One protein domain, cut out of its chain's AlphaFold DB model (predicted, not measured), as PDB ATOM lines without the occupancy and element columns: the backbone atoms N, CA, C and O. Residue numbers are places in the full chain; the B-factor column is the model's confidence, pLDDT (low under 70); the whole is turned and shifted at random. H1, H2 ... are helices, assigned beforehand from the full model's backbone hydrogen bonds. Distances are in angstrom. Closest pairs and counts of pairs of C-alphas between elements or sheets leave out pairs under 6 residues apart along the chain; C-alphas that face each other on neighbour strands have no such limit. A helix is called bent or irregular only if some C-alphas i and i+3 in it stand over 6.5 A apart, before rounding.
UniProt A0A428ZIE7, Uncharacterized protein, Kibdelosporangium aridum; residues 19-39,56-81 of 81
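AT A GLANCE: This is residues 19 to 39 and 56 to 81 of the 81 residues of an uncharacterized protein of Kibdelosporangium aridum (UniProt A0A428ZIE7). What shape do the printed atoms make? Two helices, H1 and H2, pack on each other and cross at a slant, near each other at their first residues and spread apart towards their last. Residues 56 to 62 curve into the start of H2. What is it built of? The printed part has 47 residues with two named helices, H1 then H2, and no named strand; its class is all helix. How large is it? It is compact, with a radius of gyration of the C-alphas of 10.5 A, and spans 28 by 21 by 12 A.

IN THESE COORDINATES: Where is the first helix? H1 is residues 21 to 38, 25.6 A from first to last C-alpha, and C-alpha 21 is at (38.463, -28.012, 22.668). Where is the second? H2 is residues 63 to 80, 25.9 A long in the same measure. It begins at C-alpha 63, (31.602, -26.876, 21.574), and ends at C-alpha 80, (28.847, -16.037, 44.881).

HOW THE PARTS SIT: Do the helices meet? H1 and H2 touch, with 37 pairs of C-alphas within 8 A. Their closest C-alphas, those of Phe 28 and Gly 67, are 4.0 A apart. How do they run? They run the same way at a steep tilt of 41 degrees, with centres 8.3 A apart. What do the backbones show? In H1 and H2 every O i to N i+4 pair is within hydrogen-bond range, and neither helix is bent.

THE WHOLE: Which C-alphas are farthest apart? Those of Asp 20 and Ala 81, the chain's last residue, at 29.8 A. Where is the cut? Residues 40 to 55 are not printed, in the link from H1 to H2, and C-alphas 39 and 56 are 22.1 A apart across the cut. How confident is the model? The mean pLDDT of the printed part is 88.9, and no printed residue is under 70.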
ATOM      1  N   ILE A  19      34.421 -33.361  21.221       84.81
ATOM      2  CA  ILE A  19      34.269 -31.905  21.254       84.81
ATOM      3  C   ILE A  19      35.595 -31.250  20.890       84.81
ATOM      4  O   ILE A  19      36.634 -31.561  21.466       84.81
ATOM      5  N   ASP A  20      35.521 -30.318  19.946       89.44
ATOM      6  CA  ASP A  20      36.614 -29.414  19.595       89.44
ATOM      7  C   ASP A  20      36.899 -28.484  20.783       89.44
ATOM      8  O   ASP A  20      36.067 -27.634  21.119       89.44
ATOM      9  N   ARG A  21      38.046 -28.702  21.439       86.25
ATOM     10  CA  ARG A  21      38.463 -28.012  22.668       86.25
ATOM     11  C   ARG A  21      38.845 -26.560  22.426       86.25
ATOM     12  O   ARG A  21      38.578 -25.723  23.289       86.25
ATOM     13  N   ASP A  22      39.400 -26.252  21.261       88.25
ATOM     14  CA  ASP A  22      39.793 -24.889  20.914       88.25
ATOM     15  C   ASP A  22      38.539 -24.029  20.773       88.25
ATOM     16  O   ASP A  22      38.435 -22.959  21.375       88.25
ATOM     17  N   ARG A  23      37.499 -24.558  20.112       91.81
ATOM     18  CA  ARG A  23      36.194 -23.884  20.033       91.81
ATOM     19  C   ARG A  23      35.499 -23.718  21.380       91.81
ATOM     20  O   ARG A  23      34.785 -22.727  21.562       91.81
ATOM     21  N   VAL A  24      35.649 -24.670  22.304       90.62
ATOM     22  CA  VAL A  24      35.128 -24.509  23.674       90.62
ATOM     23  C   VAL A  24      35.851 -23.361  24.361       90.62
ATOM     24  O   VAL A  24      35.185 -22.461  24.864       90.62
ATOM     25  N   SER A  25      37.184 -23.365  24.331       88.88
ATOM     26  CA  SER A  25      38.028 -22.364  24.992       88.88
ATOM     27  C   SER A  25      37.761 -20.959  24.457       88.88
ATOM     28  O   SER A  25      37.532 -20.031  25.227       88.88
ATOM     29  N   GLU A  26      37.676 -20.812  23.136       92.19
ATOM     30  CA  GLU A  26      37.378 -19.542  22.475       92.19
ATOM     31  C   GLU A  26      35.973 -19.024  22.840       92.19
ATOM     32  O   GLU A  26      35.768 -17.840  23.116       92.19
ATOM     33  N   SER A  27      34.972 -19.911  22.872       94.94
ATOM     34  CA  SER A  27      33.599 -19.540  23.251       94.94
ATOM     35  C   SER A  27      33.492 -19.193  24.735       94.94
ATOM     36  O   SER A  27      32.805 -18.238  25.091       94.94
ATOM     37  N   PHE A  28      34.212 -19.926  25.581       92.19
ATOM     38  CA  PHE A  28      34.321 -19.668  27.009       92.19
ATOM     39  C   PHE A  28      34.938 -18.291  27.287       92.19
ATOM     40  O   PHE A  28      34.327 -17.484  27.983       92.19
ATOM     41  N   GLN A  29      36.092 -17.979  26.692       91.44
ATOM     42  CA  GLN A  29      36.770 -16.692  26.886       91.44
ATOM     43  C   GLN A  29      35.900 -15.516  26.438       91.44
ATOM     44  O   GLN A  29      35.774 -14.526  27.163       91.44
ATOM     45  N   ARG A  30      35.255 -15.629  25.268       94.38
ATOM     46  CA  ARG A  30      34.341 -14.596  24.763       94.38
ATOM     47  C   ARG A  30      33.166 -14.356  25.703       94.38
ATOM     48  O   ARG A  30      32.870 -13.206  26.021       94.38
ATOM     49  N   GLU A  31      32.504 -15.421  26.149       95.81
ATOM     50  CA  GLU A  31      31.336 -15.294  27.022       95.81
ATOM     51  C   GLU A  31      31.725 -14.776  28.410       95.81
ATOM     52  O   GLU A  31      31.056 -13.885  28.930       95.81
ATOM     53  N   LEU A  32      32.829 -15.255  28.987       91.88
ATOM     54  CA  LEU A  32      33.305 -14.777  30.282       91.88
ATOM     55  C   LEU A  32      33.678 -13.292  30.218       91.88
ATOM     56  O   LEU A  32      33.247 -12.514  31.064       91.88
ATOM     57  N   THR A  33      34.390 -12.878  29.167       91.06
ATOM     58  CA  THR A  33      34.708 -11.463  28.925       91.06
ATOM     59  C   THR A  33      33.435 -10.624  28.849       91.06
ATOM     60  O   THR A  33      33.350  -9.571  29.476       91.06
ATOM     61  N   ARG A  34      32.412 -11.087  28.118       94.00
ATOM     62  CA  ARG A  34      31.122 -10.391  28.030       94.00
ATOM     63  C   ARG A  34      30.450 -10.273  29.401       94.00
ATOM     64  O   ARG A  34      29.948  -9.204  29.734       94.00
ATOM     65  N   LEU A  35      30.432 -11.348  30.190       93.12
ATOM     66  CA  LEU A  35      29.810 -11.371  31.518       93.12
ATOM     67  C   LEU A  35      30.503 -10.428  32.499       93.12
ATOM     68  O   LEU A  35      29.817  -9.680  33.187       93.12
ATOM     69  N   LEU A  36      31.836 -10.396  32.509       87.88
ATOM     70  CA  LEU A  36      32.608  -9.492  33.366       87.88
ATOM     71  C   LEU A  36      32.372  -8.012  33.031       87.88
ATOM     72  O   LEU A  36      32.385  -7.178  33.931       87.88
ATOM     73  N   HIS A  37      32.110  -7.685  31.762       87.62
ATOM     74  CA  HIS A  37      31.749  -6.323  31.360       87.62
ATOM     75  C   HIS A  37      30.313  -5.946  31.739       87.62
ATOM     76  O   HIS A  37      30.061  -4.812  32.137       87.62
ATOM     77  N   VAL A  38      29.360  -6.869  31.573       91.62
ATOM     78  CA  VAL A  38      27.933  -6.596  31.817       91.62
ATOM     79  C   VAL A  38      27.596  -6.626  33.308       91.62
ATOM     80  O   VAL A  38      26.795  -5.824  33.775       91.62
ATOM     81  N   SER A  39      28.187  -7.564  34.045       87.88
ATOM     82  CA  SER A  39      27.939  -7.801  35.464       87.88
ATOM     83  C   SER A  39      29.262  -8.137  36.154       87.88
ATOM     84  O   SER A  39      29.551  -9.315  36.388       87.88
ATOM     85  N   ALA A  56      26.216 -28.842  37.807       81.38
ATOM     86  CA  ALA A  56      26.170 -29.820  36.729       81.38
ATOM     87  C   ALA A  56      25.747 -29.137  35.422       81.38
ATOM     88  O   ALA A  56      24.701 -28.483  35.353       81.38
ATOM     89  N   LEU A  57      26.569 -29.285  34.385       80.31
ATOM     90  CA  LEU A  57      26.287 -28.701  33.084       80.31
ATOM     91  C   LEU A  57      25.285 -29.583  32.330       80.31
ATOM     92  O   LEU A  57      25.511 -30.791  32.209       80.31
ATOM     93  N   PRO A  58      24.198 -29.007  31.787       81.44
ATOM     94  CA  PRO A  58      23.331 -29.718  30.865       81.44
ATOM     95  C   PRO A  58      24.122 -30.406  29.737       81.44
ATOM     96  O   PRO A  58      25.079 -29.830  29.208       81.44
ATOM     97  N   PRO A  59      23.722 -31.619  29.324       83.12
ATOM     98  CA  PRO A  59      24.404 -32.329  28.255       83.12
ATOM     99  C   PRO A  59      24.310 -31.545  26.942       83.12
ATOM    100  O   PRO A  59      23.244 -31.071  26.540       83.12
ATOM    101  N   THR A  60      25.435 -31.424  26.241       85.50
ATOM    102  CA  THR A  60      25.487 -30.809  24.916       85.50
ATOM    103  C   THR A  60      26.572 -31.440  24.053       85.50
ATOM    104  O   THR A  60      27.588 -31.919  24.549       85.50
ATOM    105  N   THR A  61      26.356 -31.425  22.740       85.94
ATOM    106  CA  THR A  61      27.341 -31.824  21.727       85.94
ATOM    107  C   THR A  61      27.992 -30.620  21.041       85.94
ATOM    108  O   THR A  61      28.870 -30.787  20.201       85.94
ATOM    109  N   SER A  62      27.569 -29.395  21.371       91.06
ATOM    110  CA  SER A  62      28.080 -28.171  20.754       91.06
ATOM    111  C   SER A  62      29.235 -27.598  21.567       91.06
ATOM    112  O   SER A  62      29.018 -27.124  22.682       91.06
ATOM    113  N   SER A  63      30.434 -27.542  20.973       91.56
ATOM    114  CA  SER A  63      31.602 -26.876  21.574       91.56
ATOM    115  C   SER A  63      31.288 -25.448  22.023       91.56
ATOM    116  O   SER A  63      31.654 -25.043  23.123       91.56
ATOM    117  N   ARG A  64      30.547 -24.696  21.195       94.62
ATOM    118  CA  ARG A  64      30.172 -23.310  21.498       94.62
ATOM    119  C   ARG A  64      29.296 -23.219  22.745       94.62
ATOM    120  O   ARG A  64      29.629 -22.477  23.662       94.62
ATOM    121  N   ARG A  65      28.198 -23.987  22.789       92.88
ATOM    122  CA  ARG A  65      27.292 -23.970  23.949       92.88
ATOM    123  C   ARG A  65      28.005 -24.427  25.211       92.88
ATOM    124  O   ARG A  65      27.793 -23.832  26.257       92.88
ATOM    125  N   LEU A  66      28.862 -25.443  25.112       91.12
ATOM    126  CA  LEU A  66      29.640 -25.904  26.254       91.12
ATOM    127  C   LEU A  66      30.521 -24.779  26.815       91.12
ATOM    128  O   LEU A  66      30.482 -24.534  28.017       91.12
ATOM    129  N   GLY A  67      31.248 -24.058  25.954       92.06
ATOM    130  CA  GLY A  67      32.069 -22.917  26.371       92.06
ATOM    131  C   GLY A  67      31.252 -21.809  27.040       92.06
ATOM    132  O   GLY A  67      31.619 -21.332  28.110       92.06
ATOM    133  N   GLU A  68      30.098 -21.456  26.468       95.50
ATOM    134  CA  GLU A  68      29.187 -20.455  27.046       95.50
ATOM    135  C   GLU A  68      28.649 -20.878  28.421       95.50
ATOM    136  O   GLU A  68      28.568 -20.072  29.348       95.50
ATOM    137  N   MET A  69      28.287 -22.152  28.575       93.56
ATOM    138  CA  MET A  69      27.768 -22.690  29.832       93.56
ATOM    139  C   MET A  69      28.844 -22.751  30.919       93.56
ATOM    140  O   MET A  69      28.566 -22.392  32.062       93.56
ATOM    141  N   LEU A  70      30.072 -23.141  30.563       90.25
ATOM    142  CA  LEU A  70      31.234 -23.093  31.454       90.25
ATOM    143  C   LEU A  70      31.505 -21.661  31.933       90.25
ATOM    144  O   LEU A  70      31.700 -21.443  33.126       90.25
ATOM    145  N   ALA A  71      31.466 -20.679  31.029       92.38
ATOM    146  CA  ALA A  71      31.727 -19.279  31.364       92.38
ATOM    147  C   ALA A  71      30.707 -18.730  32.364       92.38
ATOM    148  O   ALA A  71      31.077 -18.065  33.328       92.38
ATOM    149  N   ARG A  72      29.427 -19.063  32.169       93.19
ATOM    150  CA  ARG A  72      28.348 -18.698  33.099       93.19
ATOM    151  C   ARG A  72      28.523 -19.357  34.459       93.19
ATOM    152  O   ARG A  72      28.393 -18.684  35.470       93.19
ATOM    153  N   ALA A  73      28.862 -20.643  34.481       90.75
ATOM    154  CA  ALA A  73      29.092 -21.378  35.719       90.75
ATOM    155  C   ALA A  73      30.269 -20.799  36.530       90.75
ATOM    156  O   ALA A  73      30.154 -20.637  37.743       90.75
ATOM    157  N   VAL A  74      31.377 -20.449  35.866       88.12
ATOM    158  CA  VAL A  74      32.535 -19.801  36.508       88.12
ATOM    159  C   VAL A  74      32.174 -18.403  37.006       88.12
ATOM    160  O   VAL A  74      32.479 -18.072  38.149       88.12
ATOM    161  N   HIS A  75      31.498 -17.596  36.185       88.88
ATOM    162  CA  HIS A  75      31.065 -16.247  36.564       88.88
ATOM    163  C   HIS A  75      30.128 -16.261  37.779       88.88
ATOM    164  O   HIS A  75      30.368 -15.523  38.735       88.88
ATOM    165  N   ASP A  76      29.135 -17.153  37.797       89.00
ATOM    166  CA  ASP A  76      28.247 -17.358  38.946       89.00
ATOM    167  C   ASP A  76      29.036 -17.767  40.192       89.00
ATOM    168  O   ASP A  76      28.809 -17.235  41.280       89.00
ATOM    169  N   GLY A  77      29.967 -18.706  40.035       86.00
ATOM    170  CA  GLY A  77      30.789 -19.200  41.127       86.00
ATOM    171  C   GLY A  77      31.670 -18.115  41.741       86.00
ATOM    172  O   GLY A  77      31.702 -17.983  42.956       86.00
ATOM    173  N   VAL A  78      32.310 -17.280  40.924       82.81
ATOM    174  CA  VAL A  78      33.125 -16.147  41.396       82.81
ATOM    175  C   VAL A  78      32.265 -15.046  42.018       82.81
ATOM    176  O   VAL A  78      32.683 -14.422  42.987       82.81
ATOM    177  N   THR A  79      31.064 -14.813  41.484       83.31
ATOM    178  CA  THR A  79      30.131 -13.798  42.002       83.31
ATOM    179  C   THR A  79      29.538 -14.195  43.358       83.31
ATOM    180  O   THR A  79      29.158 -13.323  44.136       83.31
ATOM    181  N   ARG A  80      29.427 -15.502  43.637       76.88
ATOM    182  CA  ARG A  80      28.847 -16.037  44.881       76.88
ATOM    183  C   ARG A  80      29.868 -16.494  45.915       76.88
ATOM    184  O   ARG A  80      29.492 -16.605  47.080       76.88
ATOM    185  N   ALA A  81      31.081 -16.849  45.493       70.50
ATOM    186  CA  ALA A  81      32.166 -17.194  46.406       70.50
ATOM    187  C   ALA A  81      32.456 -15.992  47.297       70.50
ATOM    188  O   ALA A  81      32.761 -16.196  48.492       70.50
TER     189      ALA A  81